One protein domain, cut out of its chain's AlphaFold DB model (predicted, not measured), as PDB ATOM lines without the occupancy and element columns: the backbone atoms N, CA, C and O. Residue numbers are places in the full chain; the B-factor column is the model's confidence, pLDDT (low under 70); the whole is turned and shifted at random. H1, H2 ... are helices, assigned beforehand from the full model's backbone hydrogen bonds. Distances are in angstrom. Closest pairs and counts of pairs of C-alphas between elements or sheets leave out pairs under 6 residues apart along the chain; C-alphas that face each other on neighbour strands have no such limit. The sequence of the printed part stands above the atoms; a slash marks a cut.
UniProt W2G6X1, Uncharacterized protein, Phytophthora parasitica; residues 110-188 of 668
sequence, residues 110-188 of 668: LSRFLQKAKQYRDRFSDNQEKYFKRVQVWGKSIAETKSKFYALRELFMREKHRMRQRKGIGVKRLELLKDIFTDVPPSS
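This is residues 110 to 188 of the 668 residues of an uncharacterized protein of Phytophthora parasitica (UniProt W2G6X1). One long helix, H4, makes one side of the domain, and three crossed helices, H3, H1 and H5, follow one another along its other side, with H3 packed near the first residue of H4 and the last part of H5 folded back onto the second half of H4. The contacts join these four helices in a loose ring, the short H2 sits at the corner of H3, and residues 167 to 172 stick out at the far end. The printed part has 79 residues with five named helices, in the order H1, H2, H3, H4, H5, and no named strand; its class is all helix. It is compact, with a radius of gyration of the C-alphas of 12.8 A, and spans 36 by 25 by 20 A.

Begin with H4, residues 142 to 160, the longest helix. With its residues 142 to 146 alone it touches H3, residues 128 to 135, about perpendicular at 88 degrees; the closest C-alphas, those of Ile 142 and Phe 132, are 6.1 A apart. With residues 153 to 156 alone H4 touches H5, residues 169 to 181, at a steep tilt of 58 degrees, opposite ways; look at the closest C-alphas, Arg 153 and Phe 181, 6.0 A apart. H1, residues 110 to 119, is near H4. H1 touches H3 at a steep tilt of 52 degrees, opposite ways, with the C-alphas of Lys 116 and Val 135 closest at 5.4 A. H1 also touches H5, whose residues 176 to 180 alone take part, at a steep tilt of 48 degrees, the same way; the C-alphas of Lys 118 and Ile 180 are closest at 5.4 A. H2, residues 123 to 126, touches H3 only at the corner, with the C-alphas of Phe 124 and Tyr 131 closest at 5.3 A, and is apart from H1, H4 and H5. H3 and H5 are apart. In the backbones of H1, H3 and H4 every O i to N i+4 pair is within hydrogen-bond range, in H5 8 of 9 are, and H2 is too short for such a pair.

Find C-alpha 142 at (44.987, -45.533, -19.278); from there H4 runs 26.5 A to C-alpha 160 at (50.070, -46.814, -45.277). H5 runs 18.2 A and ends at C-alpha 181 at (46.719, -41.412, -36.778). H1 begins at C-alpha 110 and runs 14.1 A, H3 runs 10.1 A, and H2 5.2 A.

The two C-alphas farthest apart, those of Gly 139 and Met 163, are 37.4 A apart. The printed part has no cut. The links H1 to H2 and H2 to H3 are tight, and those from H3 to H4 and from H4 to H5 are short. The mean pLDDT of the printed part is 85.1; look for values under 70 at residues 138 to 139, residues 163 to 165 and residue 188.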
ATOM      1  N   LEU A 110      36.332 -52.088 -29.841       90.44
ATOM      2  CA  LEU A 110      37.153 -51.531 -30.910       90.44
ATOM      3  C   LEU A 110      36.393 -50.443 -31.679       90.44
ATOM      4  O   LEU A 110      36.945 -49.366 -31.889       90.44
ATOM      5  N   SER A 111      35.126 -50.688 -32.027       88.44
ATOM      6  CA  SER A 111      34.257 -49.697 -32.676       88.44
ATOM      7  C   SER A 111      34.088 -48.443 -31.803       88.44
ATOM      8  O   SER A 111      34.486 -47.348 -32.211       88.44
ATOM      9  N   ARG A 112      33.646 -48.599 -30.542       86.81
ATOM     10  CA  ARG A 112      33.502 -47.480 -29.585       86.81
ATOM     11  C   ARG A 112      34.820 -46.747 -29.314       86.81
ATOM     12  O   ARG A 112      34.831 -45.524 -29.183       86.81
ATOM     13  N   PHE A 113      35.942 -47.466 -29.246       91.38
ATOM     14  CA  PHE A 113      37.266 -46.866 -29.087       91.38
ATOM     15  C   PHE A 113      37.655 -46.006 -30.292       91.38
ATOM     16  O   PHE A 113      38.106 -44.880 -30.105       91.38
ATOM     17  N   LEU A 114      37.467 -46.502 -31.519       91.81
ATOM     18  CA  LEU A 114      37.793 -45.764 -32.742       91.81
ATOM     19  C   LEU A 114      36.902 -44.524 -32.913       91.81
ATOM     20  O   LEU A 114      37.406 -43.464 -33.278       91.81
ATOM     21  N   GLN A 115      35.611 -44.630 -32.578       90.25
ATOM     22  CA  GLN A 115      34.682 -43.496 -32.536       90.25
ATOM     23  C   GLN A 115      35.176 -42.410 -31.567       90.25
ATOM     24  O   GLN A 115      35.406 -41.279 -31.993       90.25
ATOM     25  N   LYS A 116      35.446 -42.756 -30.297       91.75
ATOM     26  CA  LYS A 116      36.021 -41.826 -29.304       91.75
ATOM     27  C   LYS A 116      37.368 -41.244 -29.748       91.75
ATOM     28  O   LYS A 116      37.616 -40.054 -29.568       91.75
ATOM     29  N   ALA A 117      38.250 -42.074 -30.306       92.69
ATOM     30  CA  ALA A 117      39.590 -41.673 -30.723       92.69
ATOM     31  C   ALA A 117      39.564 -40.646 -31.867       92.69
ATOM     32  O   ALA A 117      40.437 -39.777 -31.901       92.69
ATOM     33  N   LYS A 118      38.554 -40.722 -32.752       92.94
ATOM     34  CA  LYS A 118      38.253 -39.702 -33.767       92.94
ATOM     35  C   LYS A 118      37.558 -38.477 -33.162       92.94
ATOM     36  O   LYS A 118      38.002 -37.367 -33.419       92.94
ATOM     37  N   GLN A 119      36.530 -38.658 -32.327       93.00
ATOM     38  CA  GLN A 119      35.772 -37.562 -31.699       93.00
ATOM     39  C   GLN A 119      36.663 -36.608 -30.888       93.00
ATOM     40  O   GLN A 119      36.482 -35.397 -30.937       93.00
ATOM     41  N   TYR A 120      37.635 -37.144 -30.147       91.94
ATOM     42  CA  TYR A 120      38.550 -36.345 -29.329       91.94
ATOM     43  C   TYR A 120      39.904 -36.072 -30.007       91.94
ATOM     44  O   TYR A 120      40.814 -35.611 -29.320       91.94
ATOM     45  N   ARG A 121      40.062 -36.361 -31.313       90.62
ATOM     46  CA  ARG A 121      41.348 -36.333 -32.049       90.62
ATOM     47  C   ARG A 121      42.159 -35.071 -31.780       90.62
ATOM     48  O   ARG A 121      43.350 -35.179 -31.507       90.62
ATOM     49  N   ASP A 122      41.535 -33.899 -31.819       88.06
ATOM     50  CA  ASP A 122      42.253 -32.621 -31.723       88.06
ATOM     51  C   ASP A 122      42.883 -32.418 -30.336       88.06
ATOM     52  O   ASP A 122      44.049 -32.034 -30.231       88.06
ATOM     53  N   ARG A 123      42.190 -32.871 -29.279       86.69
ATOM     54  CA  ARG A 123      42.664 -32.828 -27.882       86.69
ATOM     55  C   ARG A 123      43.903 -33.697 -27.621       86.69
ATOM     56  O   ARG A 123      44.487 -33.615 -26.541       86.69
ATOM     57  N   PHE A 124      44.308 -34.546 -28.575       88.62
ATOM     58  CA  PHE A 124      45.546 -35.325 -28.490       88.62
ATOM     59  C   PHE A 124      46.787 -34.423 -28.445       88.62
ATOM     60  O   PHE A 124      47.729 -34.719 -27.705       88.62
ATOM     61  N   SER A 125      46.787 -33.346 -29.235       84.44
ATOM     62  CA  SER A 125      47.908 -32.407 -29.335       84.44
ATOM     63  C   SER A 125      48.036 -31.553 -28.075       84.44
ATOM     64  O   SER A 125      49.142 -31.392 -27.564       84.44
ATOM     65  N   ASP A 126      46.905 -31.071 -27.551       85.31
ATOM     66  CA  ASP A 126      46.861 -30.159 -26.402       85.31
ATOM     67  C   ASP A 126      47.291 -30.858 -25.107       85.31
ATOM     68  O   ASP A 126      48.104 -30.348 -24.339       85.31
ATOM     69  N   ASN A 127      46.723 -32.041 -24.836       86.75
ATOM     70  CA  ASN A 127      47.025 -32.799 -23.628       86.75
ATOM     71  C   ASN A 127      46.698 -34.292 -23.806       86.75
ATOM     72  O   ASN A 127      45.564 -34.739 -23.605       86.75
ATOM     73  N   GLN A 128      47.731 -35.087 -24.100       87.81
ATOM     74  CA  GLN A 128      47.615 -36.540 -24.277       87.81
ATOM     75  C   GLN A 128      46.987 -37.260 -23.072       87.81
ATOM     76  O   GLN A 128      46.339 -38.288 -23.253       87.81
ATOM     77  N   GLU A 129      47.152 -36.764 -21.842       86.25
ATOM     78  CA  GLU A 129      46.565 -37.410 -20.666       86.25
ATOM     79  C   GLU A 129      45.053 -37.157 -20.576       86.25
ATOM     80  O   GLU A 129      44.287 -38.106 -20.397       86.25
ATOM     81  N   LYS A 130      44.600 -35.912 -20.793       87.00
ATOM     82  CA  LYS A 130      43.170 -35.580 -20.929       87.00
ATOM     83  C   LYS A 130      42.544 -36.338 -22.113       87.00
ATOM     84  O   LYS A 130      41.432 -36.850 -21.970       87.00
ATOM     85  N   TYR A 131      43.265 -36.497 -23.230       91.06
ATOM     86  CA  TYR A 131      42.853 -37.346 -24.358       91.06
ATOM     87  C   TYR A 131      42.664 -38.810 -23.938       91.06
ATOM     88  O   TYR A 131      41.562 -39.346 -24.066       91.06
ATOM     89  N   PHE A 132      43.692 -39.464 -23.383       90.00
ATOM     90  CA  PHE A 132      43.593 -40.881 -23.020       90.00
ATOM     91  C   PHE A 132      42.597 -41.144 -21.881       90.00
ATOM     92  O   PHE A 132      41.994 -42.212 -21.879       90.00
ATOM     93  N   LYS A 133      42.348 -40.177 -20.982       87.62
ATOM     94  CA  LYS A 133      41.248 -40.223 -19.998       87.62
ATOM     95  C   LYS A 133      39.861 -40.219 -20.666       87.62
ATOM     96  O   LYS A 133      39.000 -40.999 -20.274       87.62
ATOM     97  N   ARG A 134      39.631 -39.404 -21.706       86.56
ATOM     98  CA  ARG A 134      38.348 -39.365 -22.451       86.56
ATOM     99  C   ARG A 134      38.148 -40.588 -23.362       86.56
ATOM    100  O   ARG A 134      37.054 -41.158 -23.423       86.56
ATOM    101  N   VAL A 135      39.217 -41.022 -24.032       88.75
ATOM    102  CA  VAL A 135      39.231 -42.150 -24.985       88.75
ATOM    103  C   VAL A 135      39.298 -43.522 -24.285       88.75
ATOM    104  O   VAL A 135      39.088 -44.552 -24.924       88.75
ATOM    105  N   GLN A 136      39.511 -43.556 -22.963       84.25
ATOM    106  CA  GLN A 136      39.535 -44.779 -22.157       84.25
ATOM    107  C   GLN A 136      38.296 -45.661 -22.392       84.25
ATOM    108  O   GLN A 136      37.151 -45.187 -22.462       84.25
ATOM    109  N   VAL A 137      38.547 -46.968 -22.500       76.19
ATOM    110  CA  VAL A 137      37.520 -48.015 -22.552       76.19
ATOM    111  C   VAL A 137      37.336 -48.588 -21.152       76.19
ATOM    112  O   VAL A 137      38.308 -48.793 -20.423       76.19
ATOM    113  N   TRP A 138      36.081 -48.834 -20.777       63.94
ATOM    114  CA  TRP A 138      35.718 -49.374 -19.469       63.94
ATOM    115  C   TRP A 138      36.465 -50.684 -19.169       63.94
ATOM    116  O   TRP A 138      36.712 -51.490 -20.063       63.94
ATOM    117  N   GLY A 139      36.870 -50.879 -17.913       65.62
ATOM    118  CA  GLY A 139      37.643 -52.053 -17.482       65.62
ATOM    119  C   GLY A 139      39.118 -52.090 -17.918       65.62
ATOM    120  O   GLY A 139      39.837 -52.987 -17.484       65.62
ATOM    121  N   LYS A 140      39.602 -51.130 -18.721       76.81
ATOM    122  CA  LYS A 140      41.010 -51.037 -19.150       76.81
ATOM    123  C   LYS A 140      41.695 -49.829 -18.532       76.81
ATOM    124  O   LYS A 140      41.087 -48.779 -18.341       76.81
ATOM    125  N   SER A 141      42.986 -49.957 -18.241       79.94
ATOM    126  CA  SER A 141      43.780 -48.842 -17.711       79.94
ATOM    127  C   SER A 141      44.120 -47.807 -18.795       79.94
ATOM    128  O   SER A 141      44.157 -48.122 -19.989       79.94
ATOM    129  N   ILE A 142      44.445 -46.576 -18.386       82.25
ATOM    130  CA  ILE A 142      44.987 -45.533 -19.278       82.25
ATOM    131  C   ILE A 142      46.264 -46.036 -19.979       82.25
ATOM    132  O   ILE A 142      46.429 -45.844 -21.182       82.25
ATOM    133  N   ALA A 143      47.135 -46.755 -19.259       83.31
ATOM    134  CA  ALA A 143      48.360 -47.337 -19.810       83.31
ATOM    135  C   ALA A 143      48.089 -48.424 -20.870       83.31
ATOM    136  O   ALA A 143      48.733 -48.432 -21.919       83.31
ATOM    137  N   GLU A 144      47.108 -49.309 -20.647       81.38
ATOM    138  CA  GLU A 144      46.686 -50.295 -21.652       81.38
ATOM    139  C   GLU A 144      46.055 -49.605 -22.868       81.38
ATOM    140  O   GLU A 144      46.380 -49.944 -24.004       81.38
ATOM    141  N   THR A 145      45.209 -48.598 -22.635       86.06
ATOM    142  CA  THR A 145      44.551 -47.807 -23.688       86.06
ATOM    143  C   THR A 145      45.601 -47.130 -24.576       86.06
ATOM    144  O   THR A 145      45.556 -47.271 -25.798       86.06
ATOM    145  N   LYS A 146      46.612 -46.487 -23.977       88.19
ATOM    146  CA  LYS A 146      47.763 -45.891 -24.674       88.19
ATOM    147  C   LYS A 146      48.579 -46.943 -25.435       88.19
ATOM    148  O   LYS A 146      48.915 -46.732 -26.598       88.19
ATOM    149  N   SER A 147      48.852 -48.100 -24.829       86.25
ATOM    150  CA  SER A 147      49.572 -49.202 -25.488       86.25
ATOM    151  C   SER A 147      48.826 -49.728 -26.723       86.25
ATOM    152  O   SER A 147      49.419 -49.866 -27.796       86.25
ATOM    153  N   LYS A 148      47.508 -49.944 -26.613       88.12
ATOM    154  CA  LYS A 148      46.663 -50.413 -27.718       88.12
ATOM    155  C   LYS A 148      46.466 -49.355 -28.808       88.12
ATOM    156  O   LYS A 148      46.517 -49.703 -29.987       88.12
ATOM    157  N   PHE A 149      46.339 -48.077 -28.446       91.31
ATOM    158  CA  PHE A 149      46.343 -46.950 -29.387       91.31
ATOM    159  C   PHE A 149      47.612 -46.944 -30.251       91.31
ATOM    160  O   PHE A 149      47.528 -46.917 -31.478       91.31
ATOM    161  N   TYR A 150      48.795 -47.064 -29.639       91.12
ATOM    162  CA  TYR A 150      50.046 -47.128 -30.398       91.12
ATOM    163  C   TYR A 150      50.198 -48.421 -31.211       91.12
ATOM    164  O   TYR A 150      50.733 -48.374 -32.315       91.12
ATOM    165  N   ALA A 151      49.670 -49.561 -30.758       90.50
ATOM    166  CA  ALA A 151      49.645 -50.775 -31.579       90.50
ATOM    167  C   ALA A 151      48.786 -50.616 -32.854       90.50
ATOM    168  O   ALA A 151      49.156 -51.126 -33.917       90.50
ATOM    169  N   LEU A 152      47.677 -49.868 -32.770       91.62
ATOM    170  CA  LEU A 152      46.840 -49.485 -33.911       91.62
ATOM    171  C   LEU A 152      47.535 -48.453 -34.816       91.62
ATOM    172  O   LEU A 152      47.503 -48.608 -36.037       91.62
ATOM    173  N   ARG A 153      48.261 -47.480 -34.247       91.31
ATOM    174  CA  ARG A 153      49.135 -46.567 -35.007       91.31
ATOM    175  C   ARG A 153      50.182 -47.333 -35.819       91.31
ATOM    176  O   ARG A 153      50.327 -47.097 -37.015       91.31
ATOM    177  N   GLU A 154      50.890 -48.285 -35.212       89.19
ATOM    178  CA  GLU A 154      51.910 -49.076 -35.914       89.19
ATOM    179  C   GLU A 154      51.305 -50.062 -36.926       89.19
ATOM    180  O   GLU A 154      51.965 -50.459 -37.887       89.19
ATOM    181  N   LEU A 155      50.041 -50.462 -36.759       89.56
ATOM    182  CA  LEU A 155      49.277 -51.151 -37.799       89.56
ATOM    183  C   LEU A 155      48.985 -50.218 -38.982       89.56
ATOM    184  O   LEU A 155      49.370 -50.551 -40.102       89.56
ATOM    185  N   PHE A 156      48.417 -49.035 -38.732       90.75
ATOM    186  CA  PHE A 156      48.186 -48.005 -39.748       90.75
ATOM    187  C   PHE A 156      49.472 -47.637 -40.503       90.75
ATOM    188  O   PHE A 156      49.475 -47.629 -41.731       90.75
ATOM    189  N   MET A 157      50.593 -47.424 -39.809       88.62
ATOM    190  CA  MET A 157      51.868 -47.076 -40.444       88.62
ATOM    191  C   MET A 157      52.404 -48.202 -41.340       88.62
ATOM    192  O   MET A 157      52.778 -47.934 -42.481       88.62
ATOM    193  N   ARG A 158      52.373 -49.471 -40.904       85.81
ATOM    194  CA  ARG A 158      52.721 -50.623 -41.771       85.81
ATOM    195  C   ARG A 158      51.780 -50.773 -42.970       85.81
ATOM    196  O   ARG A 158      52.160 -51.342 -43.990       85.81
ATOM    197  N   GLU A 159      50.549 -50.297 -42.842       84.94
ATOM    198  CA  GLU A 159      49.515 -50.386 -43.867       84.94
ATOM    199  C   GLU A 159      49.528 -49.233 -44.877       84.94
ATOM    200  O   GLU A 159      49.264 -49.480 -46.054       84.94
ATOM    201  N   LYS A 160      49.891 -48.019 -44.448       82.19
ATOM    202  CA  LYS A 160      50.070 -46.814 -45.277       82.19
ATOM    203  C   LYS A 160      51.150 -47.004 -46.348       82.19
ATOM    204  O   LYS A 160      51.032 -46.458 -47.436       82.19
ATOM    205  N   HIS A 161      52.166 -47.820 -46.063       73.88
ATOM    206  CA  HIS A 161      53.271 -48.128 -46.981       73.88
ATOM    207  C   HIS A 161      53.008 -49.342 -47.902       73.88
ATOM    208  O   HIS A 161      53.903 -49.762 -48.632       73.88
ATOM    209  N   ARG A 162      51.811 -49.954 -47.881       73.50
ATOM    210  CA  ARG A 162      51.488 -51.126 -48.718       73.50
ATOM    211  C   ARG A 162      50.720 -50.732 -49.979       73.50
ATOM    212  O   ARG A 162      49.519 -50.500 -49.917       73.50
ATOM    213  N   MET A 163      51.386 -50.823 -51.133       50.56
ATOM    214  CA  MET A 163      50.860 -50.527 -52.482       50.56
ATOM    215  C   MET A 163      49.729 -51.455 -52.997       50.56
ATOM    216  O   MET A 163      49.482 -51.523 -54.197       50.56
ATOM    217  N   ARG A 164      49.029 -52.207 -52.134       61.50
ATOM    218  CA  ARG A 164      47.873 -53.018 -52.556       61.50
ATOM    219  C   ARG A 164      46.607 -52.166 -52.526       61.50
ATOM    220  O   ARG A 164      46.191 -51.738 -51.450       61.50
ATOM    221  N   GLN A 165      45.970 -51.992 -53.688       57.75
ATOM    222  CA  GLN A 165      44.610 -51.454 -53.765       57.75
ATOM    223  C   GLN A 165      43.664 -52.253 -52.858       57.75
ATOM    224  O   GLN A 165      43.765 -53.477 -52.743       57.75
ATOM    225  N   ARG A 166      42.735 -51.544 -52.218       72.12
ATOM    226  CA  ARG A 166      41.717 -52.109 -51.328       72.12
ATOM    227  C   ARG A 166      40.344 -51.902 -51.946       72.12
ATOM    228  O   ARG A 166      40.145 -50.956 -52.700       72.12
ATOM    229  N   LYS A 167      39.403 -52.782 -51.613       76.81
ATOM    230  CA  LYS A 167      38.010 -52.716 -52.066       76.81
ATOM    231  C   LYS A 167      37.073 -52.800 -50.858       76.81
ATOM    232  O   LYS A 167      37.452 -53.352 -49.822       76.81
ATOM    233  N   GLY A 168      35.872 -52.240 -50.996       84.06
ATOM    234  CA  GLY A 168      34.836 -52.256 -49.961       84.06
ATOM    235  C   GLY A 168      35.304 -51.694 -48.613       84.06
ATOM    236  O   GLY A 168      36.040 -50.707 -48.544       84.06
ATOM    237  N   ILE A 169      34.900 -52.360 -47.530       87.69
ATOM    238  CA  ILE A 169      35.135 -51.949 -46.137       87.69
ATOM    239  C   ILE A 169      36.611 -51.683 -45.778       87.69
ATOM    240  O   ILE A 169      36.910 -50.864 -44.909       87.69
ATOM    241  N   GLY A 170      37.557 -52.311 -46.490       86.75
ATOM    242  CA  GLY A 170      38.995 -52.109 -46.290       86.75
ATOM    243  C   GLY A 170      39.502 -50.701 -46.638       86.75
ATOM    244  O   GLY A 170      40.601 -50.345 -46.202       86.75
ATOM    245  N   VAL A 171      38.716 -49.919 -47.394       87.06
ATOM    246  CA  VAL A 171      38.957 -48.494 -47.686       87.06
ATOM    247  C   VAL A 171      38.477 -47.630 -46.518       87.06
ATOM    248  O   VAL A 171      39.318 -47.005 -45.877       87.06
ATOM    249  N   LYS A 172      37.189 -47.725 -46.139       88.75
ATOM    250  CA  LYS A 172      36.598 -47.022 -44.975       88.75
ATOM    251  C   LYS A 172      37.437 -47.186 -43.703       88.75
ATOM    252  O   LYS A 172      37.707 -46.225 -42.987       88.75
ATOM    253  N   ARG A 173      37.913 -48.411 -43.442       91.25
ATOM    254  CA  ARG A 173      38.830 -48.715 -42.333       91.25
ATOM    255  C   ARG A 173      40.148 -47.936 -42.421       91.25
ATOM    256  O   ARG A 173      40.632 -47.459 -41.401       91.25
ATOM    257  N   LEU A 174      40.763 -47.842 -43.602       89.44
ATOM    258  CA  LEU A 174      42.029 -47.121 -43.773       89.44
ATOM    259  C   LEU A 174      41.841 -45.606 -43.629       89.44
ATOM    260  O   LEU A 174      42.717 -44.950 -43.075       89.44
ATOM    261  N   GLU A 175      40.710 -45.075 -44.089       90.44
ATOM    262  CA  GLU A 175      40.329 -43.667 -43.937       90.44
ATOM    263  C   GLU A 175      40.111 -43.314 -42.461       90.44
ATOM    264  O   GLU A 175      40.775 -42.417 -41.954       90.44
ATOM    265  N   LEU A 176      39.323 -44.100 -41.719       92.56
ATOM    266  CA  LEU A 176      39.143 -43.902 -40.275       92.56
ATOM    267  C   LEU A 176      40.472 -43.967 -39.500       92.56
ATOM    268  O   LEU A 176      40.721 -43.151 -38.615       92.56
ATOM    269  N   LEU A 177      41.357 -44.909 -39.845       92.56
ATOM    270  CA  LEU A 177      42.694 -44.984 -39.247       92.56
ATOM    271  C   LEU A 177      43.578 -43.786 -39.651       92.56
ATOM    272  O   LEU A 177      44.369 -43.318 -38.836       92.56
ATOM    273  N   LYS A 178      43.439 -43.257 -40.873       91.88
ATOM    274  CA  LYS A 178      44.144 -42.051 -41.334       91.88
ATOM    275  C   LYS A 178      43.701 -40.819 -40.544       91.88
ATOM    276  O   LYS A 178      44.573 -40.080 -40.088       91.88
ATOM    277  N   ASP A 179      42.400 -40.630 -40.346       92.50
ATOM    278  CA  ASP A 179      41.839 -39.505 -39.586       92.50
ATOM    279  C   ASP A 179      42.379 -39.467 -38.145       92.50
ATOM    280  O   ASP A 179      42.720 -38.405 -37.630       92.50
ATOM    281  N   ILE A 180      42.501 -40.639 -37.510       93.62
ATOM    282  CA  ILE A 180      42.971 -40.773 -36.122       93.62
ATOM    283  C   ILE A 180      44.501 -40.638 -36.013       93.62
ATOM    284  O   ILE A 180      44.991 -40.060 -35.045       93.62
ATOM    285  N   PHE A 181      45.274 -41.185 -36.962       93.12
ATOM    286  CA  PHE A 181      46.719 -41.412 -36.778       93.12
ATOM    287  C   PHE A 181      47.668 -40.584 -37.660       93.12
ATOM    288  O   PHE A 181      48.880 -40.743 -37.504       93.12
ATOM    289  N   THR A 182      47.190 -39.725 -38.572       86.94
ATOM    290  CA  THR A 182      48.079 -39.019 -39.530       86.94
ATOM    291  C   THR A 182      49.171 -38.189 -38.850       86.94
ATOM    292  O   THR A 182      50.330 -38.288 -39.257       86.94
ATOM    293  N   ASP A 183      48.824 -37.458 -37.790       84.25
ATOM    294  CA  ASP A 183      49.712 -36.500 -37.108       84.25
ATOM    295  C   ASP A 183      50.230 -37.018 -35.754       84.25
ATOM    296  O   ASP A 183      50.966 -36.340 -35.040       84.25
ATOM    297  N   VAL A 184      49.869 -38.252 -35.389       88.81
ATOM    298  CA  VAL A 184      50.253 -38.863 -34.113       88.81
ATOM    299  C   VAL A 184      51.748 -39.229 -34.155       88.81
ATOM    300  O   VAL A 184      52.141 -40.073 -34.972       88.81
ATOM    301  N   PRO A 185      52.606 -38.682 -33.271       85.69
ATOM    302  CA  PRO A 185      54.022 -39.039 -33.204       85.69
ATOM    303  C   PRO A 185      54.200 -40.493 -32.732       85.69
ATOM    304  O   PRO A 185      53.297 -41.050 -32.102       85.69
ATOM    305  N   PRO A 186      55.342 -41.151 -33.004       83.19
ATOM    306  CA  PRO A 186      55.639 -42.448 -32.396       83.19
ATOM    307  C   PRO A 186      55.701 -42.318 -30.866       83.19
ATOM    308  O   PRO A 186      56.073 -41.265 -30.346       83.19
ATOM    309  N   SER A 187      55.376 -43.392 -30.137       77.81
ATOM    310  CA  SER A 187      55.500 -43.403 -28.671       77.81
ATOM    311  C   SER A 187      56.924 -43.024 -28.259       77.81
ATOM    312  O   SER A 187      57.892 -43.643 -28.711       77.81
ATOM    313  N   SER A 188      57.061 -42.016 -27.396       59.47
ATOM    314  CA  SER A 188      58.366 -41.554 -26.925       59.47
ATOM    315  C   SER A 188      59.096 -42.670 -26.166       59.47
ATOM    316  O   SER A 188      58.499 -43.454 -25.430       59.47
TER     317      SER A 188